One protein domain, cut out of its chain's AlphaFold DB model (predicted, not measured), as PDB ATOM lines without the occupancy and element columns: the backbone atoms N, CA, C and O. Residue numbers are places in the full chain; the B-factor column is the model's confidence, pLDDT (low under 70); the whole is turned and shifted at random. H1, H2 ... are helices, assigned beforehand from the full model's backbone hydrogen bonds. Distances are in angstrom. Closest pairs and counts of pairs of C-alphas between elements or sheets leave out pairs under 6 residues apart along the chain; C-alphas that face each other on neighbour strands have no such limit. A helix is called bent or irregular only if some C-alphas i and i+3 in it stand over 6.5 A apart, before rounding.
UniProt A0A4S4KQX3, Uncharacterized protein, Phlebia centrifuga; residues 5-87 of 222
ATOM      1  N   LEU A   5     -41.861 -43.976  25.751       77.88
ATOM      2  CA  LEU A   5     -42.868 -43.534  24.791       77.88
ATOM      3  C   LEU A   5     -42.382 -43.784  23.366       77.88
ATOM      4  O   LEU A   5     -43.057 -44.472  22.603       77.88
ATOM      5  N   ALA A   6     -41.177 -43.319  23.025       80.44
ATOM      6  CA  ALA A   6     -40.605 -43.541  21.699       80.44
ATOM      7  C   ALA A   6     -40.429 -45.037  21.393       80.44
ATOM      8  O   ALA A   6     -40.610 -45.461  20.252       80.44
ATOM      9  N   ARG A   7     -40.119 -45.867  22.401       78.06
ATOM     10  CA  ARG A   7     -40.099 -47.330  22.241       78.06
ATOM     11  C   ARG A   7     -41.492 -47.899  21.970       78.06
ATOM     12  O   ARG A   7     -41.615 -48.714  21.066       78.06
ATOM     13  N   SER A   8     -42.506 -47.492  22.733       81.25
ATOM     14  CA  SER A   8     -43.894 -47.938  22.537       81.25
ATOM     15  C   SER A   8     -44.392 -47.594  21.128       81.25
ATOM     16  O   SER A   8     -44.870 -48.463  20.399       81.25
ATOM     17  N   VAL A   9     -44.166 -46.351  20.687       84.75
ATOM     18  CA  VAL A   9     -44.511 -45.891  19.336       84.75
ATOM     19  C   VAL A   9     -43.734 -46.667  18.268       84.75
ATOM     20  O   VAL A   9     -44.343 -47.194  17.341       84.75
ATOM     21  N   ARG A  10     -42.407 -46.817  18.411       84.19
ATOM     22  CA  ARG A  10     -41.577 -47.586  17.465       84.19
ATOM     23  C   ARG A  10     -42.032 -49.039  17.346       84.19
ATOM     24  O   ARG A  10     -42.080 -49.561  16.238       84.19
ATOM     25  N   ARG A  11     -42.359 -49.687  18.465       81.69
ATOM     26  CA  ARG A  11     -42.834 -51.074  18.493       81.69
ATOM     27  C   ARG A  11     -44.125 -51.237  17.698       81.69
ATOM     28  O   ARG A  11     -44.202 -52.125  16.856       81.69
ATOM     29  N   ARG A  12     -45.091 -50.338  17.899       85.12
ATOM     30  CA  ARG A  12     -46.350 -50.323  17.137       85.12
ATOM     31  C   ARG A  12     -46.118 -50.075  15.647       85.12
ATOM     32  O   ARG A  12     -46.660 -50.803  14.831       85.12
ATOM     33  N   LEU A  13     -45.270 -49.109  15.292       86.19
ATOM     34  CA  LEU A  13     -44.926 -48.829  13.892       86.19
ATOM     35  C   LEU A  13     -44.266 -50.032  13.203       86.19
ATOM     36  O   LEU A  13     -44.664 -50.394  12.100       86.19
ATOM     37  N   ARG A  14     -43.315 -50.701  13.870       83.25
ATOM     38  CA  ARG A  14     -42.655 -51.906  13.340       83.25
ATOM     39  C   ARG A  14     -43.646 -53.024  13.059       83.25
ATOM     40  O   ARG A  14     -43.610 -53.605  11.984       83.25
ATOM     41  N   LEU A  15     -44.561 -53.269  13.991       80.75
ATOM     42  CA  LEU A  15     -45.621 -54.256  13.812       80.75
ATOM     43  C   LEU A  15     -46.593 -53.888  12.665       80.75
ATOM     44  O   LEU A  15     -47.209 -54.777  12.090       80.75
ATOM     45  N   GLN A  16     -46.690 -52.608  12.279       83.75
ATOM     46  CA  GLN A  16     -47.412 -52.142  11.081       83.75
ATOM     47  C   GLN A  16     -46.564 -52.184   9.793       83.75
ATOM     48  O   GLN A  16     -46.983 -51.662   8.761       83.75
ATOM     49  N   GLY A  17     -45.359 -52.760   9.832       81.94
ATOM     50  CA  GLY A  17     -44.436 -52.797   8.694       81.94
ATOM     51  C   GLY A  17     -43.690 -51.480   8.443       81.94
ATOM     52  O   GLY A  17     -43.033 -51.331   7.416       81.94
ATOM     53  N   VAL A  18     -43.760 -50.517   9.367       84.69
ATOM     54  CA  VAL A  18     -43.034 -49.243   9.282       84.69
ATOM     55  C   VAL A  18     -41.763 -49.330  10.126       84.69
ATOM     56  O   VAL A  18     -41.754 -49.032  11.321       84.69
ATOM     57  N   SER A  19     -40.659 -49.748   9.502       76.62
ATOM     58  CA  SER A  19     -39.373 -49.936  10.190       76.62
ATOM     59  C   SER A  19     -38.417 -48.742  10.109       76.62
ATOM     60  O   SER A  19     -37.488 -48.641  10.916       76.62
ATOM     61  N   SER A  20     -38.633 -47.809   9.173       79.81
ATOM     62  CA  SER A  20     -37.777 -46.632   8.972       79.81
ATOM     63  C   SER A  20     -38.514 -45.475   8.279       79.81
ATOM     64  O   SER A  20     -39.686 -45.593   7.939       79.81
ATOM     65  N   GLY A  21     -37.830 -44.339   8.095       81.94
ATOM     66  CA  GLY A  21     -38.363 -43.179   7.363       81.94
ATOM     67  C   GLY A  21     -39.035 -42.109   8.226       81.94
ATOM     68  O   GLY A  21     -39.435 -41.079   7.697       81.94
ATOM     69  N   ILE A  22     -39.112 -42.310   9.544       86.50
ATOM     70  CA  ILE A  22     -39.670 -41.334  10.489       86.50
ATOM     71  C   ILE A  22     -38.530 -40.776  11.354       86.50
ATOM     72  O   ILE A  22     -38.022 -41.492  12.222       86.50
ATOM     73  N   PRO A  23     -38.091 -39.523  11.126       84.44
ATOM     74  CA  PRO A  23     -37.129 -38.854  11.992       84.44
ATOM     75  C   PRO A  23     -37.717 -38.641  13.388       84.44
ATOM     76  O   PRO A  23     -38.855 -38.199  13.533       84.44
ATOM     77  N   VAL A  24     -36.931 -38.936  14.422       84.56
ATOM     78  CA  VAL A  24     -37.339 -38.774  15.822       84.56
ATOM     79  C   VAL A  24     -36.241 -38.045  16.578       84.56
ATOM     80  O   VAL A  24     -35.076 -38.440  16.527       84.56
ATOM     81  N   VAL A  25     -36.626 -37.007  17.318       85.94
ATOM     82  CA  VAL A  25     -35.764 -36.373  18.318       85.94
ATOM     83  C   VAL A  25     -36.007 -37.063  19.654       85.94
ATOM     84  O   VAL A  25     -37.147 -37.206  20.087       85.94
ATOM     85  N   TYR A  26     -34.932 -37.516  20.291       83.00
ATOM     86  CA  TYR A  26     -34.975 -38.205  21.577       83.00
ATOM     87  C   TYR A  26     -33.786 -37.783  22.445       83.00
ATOM     88  O   TYR A  26     -32.777 -37.298  21.931       83.00
ATOM     89  N   SER A  27     -33.885 -38.020  23.756       80.25
ATOM     90  CA  SER A  27     -32.770 -37.836  24.690       80.25
ATOM     91  C   SER A  27     -32.076 -39.167  24.990       80.25
ATOM     92  O   SER A  27     -32.722 -40.204  25.165       80.25
ATOM     93  N   THR A  28     -30.743 -39.156  25.054       78.31
ATOM     94  CA  THR A  28     -29.949 -40.287  25.566       78.31
ATOM     95  C   THR A  28     -29.860 -40.310  27.090       78.31
ATOM     96  O   THR A  28     -29.309 -41.265  27.635       78.31
ATOM     97  N   GLU A  29     -30.364 -39.274  27.762       78.19
ATOM     98  CA  GLU A  29     -30.451 -39.208  29.217       78.19
ATOM     99  C   GLU A  29     -31.251 -40.397  29.759       78.19
ATOM    100  O   GLU A  29     -32.299 -40.768  29.225       78.19
ATOM    101  N   VAL A  30     -30.723 -41.031  30.805       73.19
ATOM    102  CA  VAL A  30     -31.432 -42.103  31.504       73.19
ATOM    103  C   VAL A  30     -32.497 -41.442  32.384       73.19
ATOM    104  O   VAL A  30     -32.135 -40.557  33.157       73.19
ATOM    105  N   PRO A  31     -33.780 -41.846  32.298       70.31
ATOM    106  CA  PRO A  31     -34.828 -41.306  33.155       70.31
ATOM    107  C   PRO A  31     -34.428 -41.389  34.629       70.31
ATOM    108  O   PRO A  31     -34.066 -42.467  35.105       70.31
ATOM    109  N   GLY A  32     -34.467 -40.255  35.327       68.19
ATOM    110  CA  GLY A  32     -34.176 -40.190  36.758       68.19
ATOM    111  C   GLY A  32     -35.317 -40.733  37.624       68.19
ATOM    112  O   GLY A  32     -36.414 -41.011  37.141       68.19
ATOM    113  N   ASP A  33     -35.082 -40.802  38.934       65.81
ATOM    114  CA  ASP A  33     -36.038 -41.327  39.925       65.81
ATOM    115  C   ASP A  33     -37.187 -40.357  40.269       65.81
ATOM    116  O   ASP A  33     -37.975 -40.599  41.188       65.81
ATOM    117  N   VAL A  34     -37.288 -39.233  39.552       65.88
ATOM    118  CA  VAL A  34     -38.299 -38.199  39.792       65.88
ATOM    119  C   VAL A  34     -39.665 -38.723  39.359       65.88
ATOM    120  O   VAL A  34     -39.968 -38.842  38.173       65.88
ATOM    121  N   LYS A  35     -40.505 -39.041  40.344       60.41
ATOM    122  CA  LYS A  35     -41.881 -39.490  40.121       60.41
ATOM    123  C   LYS A  35     -42.824 -38.299  39.991       60.41
ATOM    124  O   LYS A  35     -42.587 -37.231  40.555       60.41
ATOM    125  N   LEU A  36     -43.926 -38.515  39.275       62.59
ATOM    126  CA  LEU A  36     -45.051 -37.587  39.280       62.59
ATOM    127  C   LEU A  36     -45.504 -37.338  40.720       62.59
ATOM    128  O   LEU A  36     -45.544 -38.267  41.533       62.59
ATOM    129  N   LEU A  37     -45.880 -36.094  41.019       62.06
ATOM    130  CA  LEU A  37     -46.526 -35.792  42.288       62.06
ATOM    131  C   LEU A  37     -47.792 -36.657  42.419       62.06
ATOM    132  O   LEU A  37     -48.539 -36.793  41.439       62.06
ATOM    133  N   PRO A  38     -48.038 -37.265  43.594       64.44
ATOM    134  CA  PRO A  38     -49.255 -38.030  43.816       64.44
ATOM    135  C   PRO A  38     -50.474 -37.134  43.586       64.44
ATOM    136  O   PRO A  38     -50.443 -35.926  43.833       64.44
ATOM    137  N   LEU A  39     -51.551 -37.728  43.072       61.03
ATOM    138  CA  LEU A  39     -52.805 -37.002  42.931       61.03
ATOM    139  C   LEU A  39     -53.345 -36.642  44.328       61.03
ATOM    140  O   LEU A  39     -53.162 -37.427  45.260       61.03
ATOM    141  N   PRO A  40     -54.005 -35.482  44.482       72.69
ATOM    142  CA  PRO A  40     -54.769 -35.166  45.679       72.69
ATOM    143  C   PRO A  40     -55.815 -36.249  45.942       72.69
ATOM    144  O   PRO A  40     -56.396 -36.790  45.000       72.69
ATOM    145  N   GLN A  41     -56.065 -36.540  47.217       70.75
ATOM    146  CA  GLN A  41     -56.985 -37.596  47.648       70.75
ATOM    147  C   GLN A  41     -58.397 -37.423  47.055       70.75
ATOM    148  O   GLN A  41     -58.988 -38.388  46.586       70.75
ATOM    149  N   GLU A  42     -58.869 -36.178  46.950       70.31
ATOM    150  CA  GLU A  42     -60.174 -35.811  46.377       70.31
ATOM    151  C   GLU A  42     -60.359 -36.244  44.911       70.31
ATOM    152  O   GLU A  42     -61.479 -36.478  44.467       70.31
ATOM    153  N   GLU A  43     -59.278 -36.353  44.132       63.94
ATOM    154  CA  GLU A  43     -59.345 -36.808  42.736       63.94
ATOM    155  C   GLU A  43     -59.396 -38.338  42.634       63.94
ATOM    156  O   GLU A  43     -59.953 -38.861  41.675       63.94
ATOM    157  N   PHE A  44     -58.873 -39.063  43.632       64.06
ATOM    158  CA  PHE A  44     -59.056 -40.517  43.734       64.06
ATOM    159  C   PHE A  44     -60.494 -40.892  44.109       64.06
ATOM    160  O   PHE A  44     -60.963 -41.966  43.745       64.06
ATOM    161  N   GLU A  45     -61.193 -40.013  44.827       67.62
ATOM    162  CA  GLU A  45     -62.568 -40.234  45.288       67.62
ATOM    163  C   GLU A  45     -63.618 -39.999  44.188       67.62
ATOM    164  O   GLU A  45     -64.731 -40.514  44.280       67.62
ATOM    165  N   LYS A  46     -63.272 -39.262  43.123       66.56
ATOM    166  CA  LYS A  46     -64.184 -38.908  42.018       66.56
ATOM    167  C   LYS A  46     -64.390 -40.004  40.964       66.56
ATOM    168  O   LYS A  46     -65.197 -39.803  40.059       66.56
ATOM    169  N   GLY A  47     -63.711 -41.147  41.065       64.50
ATOM    170  CA  GLY A  47     -63.903 -42.289  40.163       64.50
ATOM    171  C   GLY A  47     -62.601 -42.896  39.646       64.50
ATOM    172  O   GLY A  47     -61.524 -42.655  40.192       64.50
ATOM    173  N   ASP A  48     -62.703 -43.722  38.600       58.28
ATOM    174  CA  ASP A  48     -61.582 -44.513  38.089       58.28
ATOM    175  C   ASP A  48     -60.578 -43.632  37.324       58.28
ATOM    176  O   ASP A  48     -60.665 -43.396  36.120       58.28
ATOM    177  N   VAL A  49     -59.590 -43.113  38.057       53.72
ATOM    178  CA  VAL A  49     -58.564 -42.176  37.565       53.72
ATOM    179  C   VAL A  49     -57.720 -42.741  36.408       53.72
ATOM    180  O   VAL A  49     -56.961 -42.010  35.764       53.72
ATOM    181  N   LYS A  50     -57.835 -44.045  36.135       53.16
ATOM    182  CA  LYS A  50     -57.179 -44.739  35.023       53.16
ATOM    183  C   LYS A  50     -57.745 -44.367  33.651       53.16
ATOM    184  O   LYS A  50     -57.006 -44.435  32.677       53.16
ATOM    185  N   GLU A  51     -58.996 -43.912  33.561       51.19
ATOM    186  CA  GLU A  51     -59.640 -43.583  32.274       51.19
ATOM    187  C   GLU A  51     -59.165 -42.260  31.651       51.19
ATOM    188  O   GLU A  51     -59.420 -41.983  30.481       51.19
ATOM    189  N   LEU A  52     -58.455 -41.425  32.410       49.38
ATOM    190  CA  LEU A  52     -58.016 -40.107  31.946       49.38
ATOM    191  C   LEU A  52     -56.628 -40.126  31.268       49.38
ATOM    192  O   LEU A  52     -56.149 -39.088  30.806       49.38
ATOM    193  N   GLY A  53     -55.952 -41.280  31.241       49.34
ATOM    194  CA  GLY A  53     -54.640 -41.470  30.623       49.34
ATOM    195  C   GLY A  53     -54.719 -42.243  29.308       49.34
ATOM    196  O   GLY A  53     -55.475 -43.195  29.180       49.34
ATOM    197  N   VAL A  54     -53.889 -41.881  28.323       47.78
ATOM    198  CA  VAL A  54     -53.761 -42.651  27.062       47.78
ATOM    199  C   VAL A  54     -53.068 -44.012  27.300       47.78
ATOM    200  O   VAL A  54     -53.160 -44.915  26.472       47.78
ATOM    201  N   PHE A  55     -52.385 -44.168  28.441       52.62
ATOM    202  CA  PHE A  55     -51.806 -45.420  28.942       52.62
ATOM    203  C   PHE A  55     -51.992 -45.509  30.466       52.62
ATOM    204  O   PHE A  55     -52.023 -44.470  31.126       52.62
ATOM    205  N   ASP A  56     -51.988 -46.724  31.028       47.62
ATOM    206  CA  ASP A  56     -52.132 -46.984  32.477       47.62
ATOM    207  C   ASP A  56     -51.117 -46.224  33.367       47.62
ATOM    208  O   ASP A  56     -51.418 -45.896  34.514       47.62
ATOM    209  N   ASP A  57     -49.939 -45.886  32.826       46.19
ATOM    210  CA  ASP A  57     -48.877 -45.116  33.502       46.19
ATOM    211  C   ASP A  57     -48.774 -43.648  33.039       46.19
ATOM    212  O   ASP A  57     -47.931 -42.886  33.521       46.19
ATOM    213  N   PHE A  58     -49.616 -43.215  32.100       43.59
ATOM    214  CA  PHE A  58     -49.569 -41.867  31.532       43.59
ATOM    215  C   PHE A  58     -50.674 -41.014  32.149       43.59
ATOM    216  O   PHE A  58     -51.746 -40.831  31.576       43.59
ATOM    217  N   ARG A  59     -50.434 -40.517  33.368       52.34
ATOM    218  CA  ARG A  59     -51.412 -39.678  34.071       52.34
ATOM    219  C   ARG A  59     -51.576 -38.303  33.417       52.34
ATOM    220  O   ARG A  59     -50.624 -37.681  32.964       52.34
ATOM    221  N   VAL A  60     -52.798 -37.800  33.545       44.41
ATOM    222  CA  VAL A  60     -53.389 -36.482  33.217       44.41
ATOM    223  C   VAL A  60     -52.630 -35.241  33.715       44.41
ATOM    224  O   VAL A  60     -53.075 -34.119  33.483       44.41
ATOM    225  N   ARG A  61     -51.515 -35.385  34.443       49.56
ATOM    226  CA  ARG A  61     -50.730 -34.240  34.918       49.56
ATOM    227  C   ARG A  61     -49.388 -34.212  34.222       49.56
ATOM    228  O   ARG A  61     -48.678 -35.211  34.174       49.56
ATOM    229  N   ILE A  62     -49.073 -33.022  33.722       51.88
ATOM    230  CA  ILE A  62     -47.800 -32.643  33.124       51.88
ATOM    231  C   ILE A  62     -46.694 -33.193  34.036       51.88
ATOM    232  O   ILE A  62     -46.648 -32.841  35.218       51.88
ATOM    233  N   LEU A  63     -45.824 -34.068  33.510       53.62
ATOM    234  CA  LEU A  63     -44.499 -34.277  34.106       53.62
ATOM    235  C   LEU A  63     -43.982 -32.888  34.499       53.62
ATOM    236  O   LEU A  63     -44.161 -31.980  33.692       53.62
ATOM    237  N   PRO A  64     -43.426 -32.641  35.696       54.94
ATOM    238  CA  PRO A  64     -42.795 -31.355  35.964       54.94
ATOM    239  C   PRO A  64     -41.662 -31.189  34.948       54.94
ATOM    240  O   PRO A  64     -40.567 -31.721  35.109       54.94
ATOM    241  N   VAL A  65     -41.977 -30.538  33.829       65.75
ATOM    242  CA  VAL A  65     -41.074 -30.413  32.704       65.75
ATOM    243  C   VAL A  65     -40.307 -29.134  32.940       65.75
ATOM    244  O   VAL A  65     -40.879 -28.044  32.976       65.75
ATOM    245  N   LEU A  66     -38.995 -29.261  33.088       75.94
ATOM    246  CA  LEU A  66     -38.106 -28.120  32.991       75.94
ATOM    247  C   LEU A  66     -38.285 -27.529  31.587       75.94
ATOM    248  O   LEU A  66     -37.799 -28.119  30.631       75.94
ATOM    249  N   GLY A  67     -38.999 -26.405  31.454       82.69
ATOM    250  CA  GLY A  67     -39.377 -25.795  30.165       82.69
ATOM    251  C   GLY A  67     -38.270 -25.723  29.093       82.69
ATOM    252  O   GLY A  67     -38.566 -25.936  27.915       82.69
ATOM    253  N   PRO A  68     -36.992 -25.509  29.456       88.25
ATOM    254  CA  PRO A  68     -35.870 -25.663  28.531       88.25
ATOM    255  C   PRO A  68     -35.771 -27.019  27.808       88.25
ATOM    256  O   PRO A  68     -35.430 -27.034  26.631       88.25
ATOM    257  N   LEU A  69     -36.095 -28.148  28.447       83.81
ATOM    258  CA  LEU A  69     -35.998 -29.486  27.845       83.81
ATOM    259  C   LEU A  69     -36.875 -29.647  26.586       83.81
ATOM    260  O   LEU A  69     -36.319 -29.895  25.518       83.81
ATOM    261  N   PRO A  70     -38.210 -29.460  26.625       87.00
ATOM    262  CA  PRO A  70     -39.042 -29.549  25.427       87.00
ATOM    263  C   PRO A  70     -38.705 -28.446  24.419       87.00
ATOM    264  O   PRO A  70     -38.828 -28.667  23.216       87.00
ATOM    265  N   SER A  71     -38.219 -27.288  24.881       90.81
ATOM    266  CA  SER A  71     -37.764 -26.210  23.995       90.81
ATOM    267  C   SER A  71     -36.555 -26.641  23.157       90.81
ATOM    268  O   SER A  71     -36.525 -26.395  21.954       90.81
ATOM    269  N   ILE A  72     -35.589 -27.343  23.761       92.50
ATOM    270  CA  ILE A  72     -34.430 -27.920  23.062       92.50
ATOM    271  C   ILE A  72     -34.882 -28.988  22.057       92.50
ATOM    272  O   ILE A  72     -34.413 -28.986  20.921       92.50
ATOM    273  N   PHE A  73     -35.834 -29.854  22.422       90.75
ATOM    274  CA  PHE A  73     -36.410 -30.824  21.482       90.75
ATOM    275  C   PHE A  73     -37.040 -30.125  20.268       90.75
ATOM    276  O   PHE A  73     -36.724 -30.475  19.131       90.75
ATOM    277  N   GLY A  74     -37.872 -29.104  20.495       94.19
ATOM    278  CA  GLY A  74     -38.484 -28.308  19.427       94.19
ATOM    279  C   GLY A  74     -37.450 -27.607  18.542       94.19
ATOM    280  O   GLY A  74     -37.566 -27.636  17.317       94.19
ATOM    281  N   LEU A  75     -36.394 -27.049  19.141       94.94
ATOM    282  CA  LEU A  75     -35.289 -26.429  18.412       94.94
ATOM    283  C   LEU A  75     -34.547 -27.438  17.525       94.94
ATOM    284  O   LEU A  75     -34.235 -27.120  16.378       94.94
ATOM    285  N   HIS A  76     -34.287 -28.652  18.014       91.94
ATOM    286  CA  HIS A  76     -33.678 -29.713  17.209       91.94
ATOM    287  C   HIS A  76     -34.572 -30.152  16.047       91.94
ATOM    288  O   HIS A  76     -34.065 -30.313  14.936       91.94
ATOM    289  N   ILE A  77     -35.885 -30.289  16.268       93.44
ATOM    290  CA  ILE A  77     -36.854 -30.595  15.204       93.44
ATOM    291  C   ILE A  77     -36.820 -29.498  14.133       93.44
ATOM    292  O   ILE A  77     -36.643 -29.796  12.952       93.44
ATOM    293  N   ALA A  78     -36.927 -28.230  14.538       95.75
ATOM    294  CA  ALA A  78     -36.894 -27.097  13.617       95.75
ATOM    295  C   ALA A  78     -35.571 -27.039  12.837       95.75
ATOM    296  O   ALA A  78     -35.577 -26.872  11.620       95.75
ATOM    297  N   SER A  79     -34.444 -27.242  13.522       93.44
ATOM    298  CA  SER A  79     -33.112 -27.238  12.906       93.44
ATOM    299  C   SER A  79     -32.966 -28.352  11.869       93.44
ATOM    300  O   SER A  79     -32.478 -28.102  10.771       93.44
ATOM    301  N   TYR A  80     -33.432 -29.566  12.187       91.56
ATOM    302  CA  TYR A  80     -33.441 -30.695  11.257       91.56
ATOM    303  C   TYR A  80     -34.252 -30.377   9.993       91.56
ATOM    304  O   TYR A  80     -33.741 -30.534   8.885       91.56
ATOM    305  N   ILE A  81     -35.479 -29.868  10.154       94.00
ATOM    306  CA  ILE A  81     -36.366 -29.518   9.034       94.00
ATOM    307  C   ILE A  81     -35.741 -28.421   8.163       94.00
ATOM    308  O   ILE A  81     -35.722 -28.545   6.940       94.00
ATOM    309  N   LEU A  82     -35.191 -27.366   8.771       96.38
ATOM    310  CA  LEU A  82     -34.555 -26.270   8.035       96.38
ATOM    311  C   LEU A  82     -33.328 -26.743   7.244       96.38
ATOM    312  O   LEU A  82     -33.156 -26.348   6.093       96.38
ATOM    313  N   CYS A  83     -32.492 -27.602   7.832       92.94
ATOM    314  CA  CYS A  83     -31.341 -28.204   7.156       92.94
ATOM    315  C   CYS A  83     -31.751 -29.065   5.950       92.94
ATOM    316  O   CYS A  83     -31.148 -28.936   4.883       92.94
ATOM    317  N   GLU A  84     -32.785 -29.899   6.102       90.88
ATOM    318  CA  GLU A  84     -33.371 -30.687   5.006       90.88
ATOM    319  C   GLU A  84     -33.886 -29.779   3.879       90.88
ATOM    320  O   GLU A  84     -33.483 -29.926   2.725       90.88
ATOM    321  N   MET A  85     -34.704 -28.773   4.212       95.25
ATOM    322  CA  MET A  85     -35.268 -27.836   3.230       95.25
ATOM    323  C   MET A  85     -34.199 -27.011   2.502       95.25
ATOM    324  O   MET A  85     -34.372 -26.666   1.336       95.25
ATOM    325  N   ALA A  86     -33.088 -26.696   3.169       96.38
ATOM    326  CA  ALA A  86     -31.976 -25.946   2.590       96.38
ATOM    327  C   ALA A  86     -31.041 -26.799   1.708       96.38
ATOM    328  O   ALA A  86     -30.028 -26.285   1.227       96.38
ATOM    329  N   GLY A  87     -31.317 -28.098   1.531       93.88
ATOM    330  CA  GLY A  87     -30.441 -29.019   0.799       93.88
ATOM    331  C   GLY A  87     -29.102 -29.277   1.500       93.88
ATOM    332  O   GLY A  87     -28.137 -29.698   0.862       93.88
TER     333      GLY A  87
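AT A GLANCE: This is residues 5 to 87 of the 222 residues of an uncharacterized protein of Phlebia centrifuga (UniProt A0A4S4KQX3). This is a loose, open chain of four helices, none of which touches another: a long helix, H4, runs along one side, a shorter one, H1, lies on the other side, and the small H2 and H3 lie toward the far end. One long link passes between H1 and H4 with residues 22 to 26 and runs out to H2 at that end; a second, residues 53 to 67, leads back from H3 to H4. Residues 40 to 48 stick out at one end of the longest axis and residues 82 to 87 at the other. The printed part has 83 residues with four named helices in the order H1, H2, H3, H4 and no named strand; its class is all helix, though under half of the residues, 38, are in named elements. It is only just loose, close to extended, with a radius of gyration of the C-alphas of 17.3 A, and it is elongated, spanning 56 by 34 by 22 A.

HOW THE PARTS SIT: H4, residues 68 to 85, is the longest helix and is apart from H1, residues 5 to 15. H4 is also apart from H2, residues 41 to 45, and from H3, residues 49 to 52. H1 is apart from both H2 and H3. H2 and H3 are joined by a tight link of 3 residues and are close but not clearly touching; their closest C-alphas are those of Glu 43 and Val 49, 7.5 A apart, and their centres are 11.9 A apart. In H1, H2 and H4 every O i to N i+4 pair is within hydrogen-bond range. H3 is too short for such a pair, and its one O i to N i+3 pair is not within range.

IN THESE COORDINATES: H4 has 18 residues and measures 25.4 A from C-alpha 68 at (-35.870, -25.663, 28.531) to C-alpha 85 at (-35.268, -27.836, 3.230). H1 has 11 residues and measures 15.6 A, beginning at C-alpha 5 at (-42.868, -43.534, 24.791). H2, five residues, measures 6.6 A. H3, four residues, is neither bent nor irregular, but only just: C-alphas 49 and 52 are 6.0 A apart.

THE WHOLE: The two C-alphas farthest apart are those of Glu 45 and Gly 87, 56.0 A. The printed part has no cut. The links from H1 to H2, with 25 residues, and from H3 to H4, with 15, are long. Residues 28 to 33 stand free in the first of these. The mean pLDDT of the printed part is 74.5; residues 32 to 39 and 43 to 65 are under 70, whereas H4 has a mean of 92.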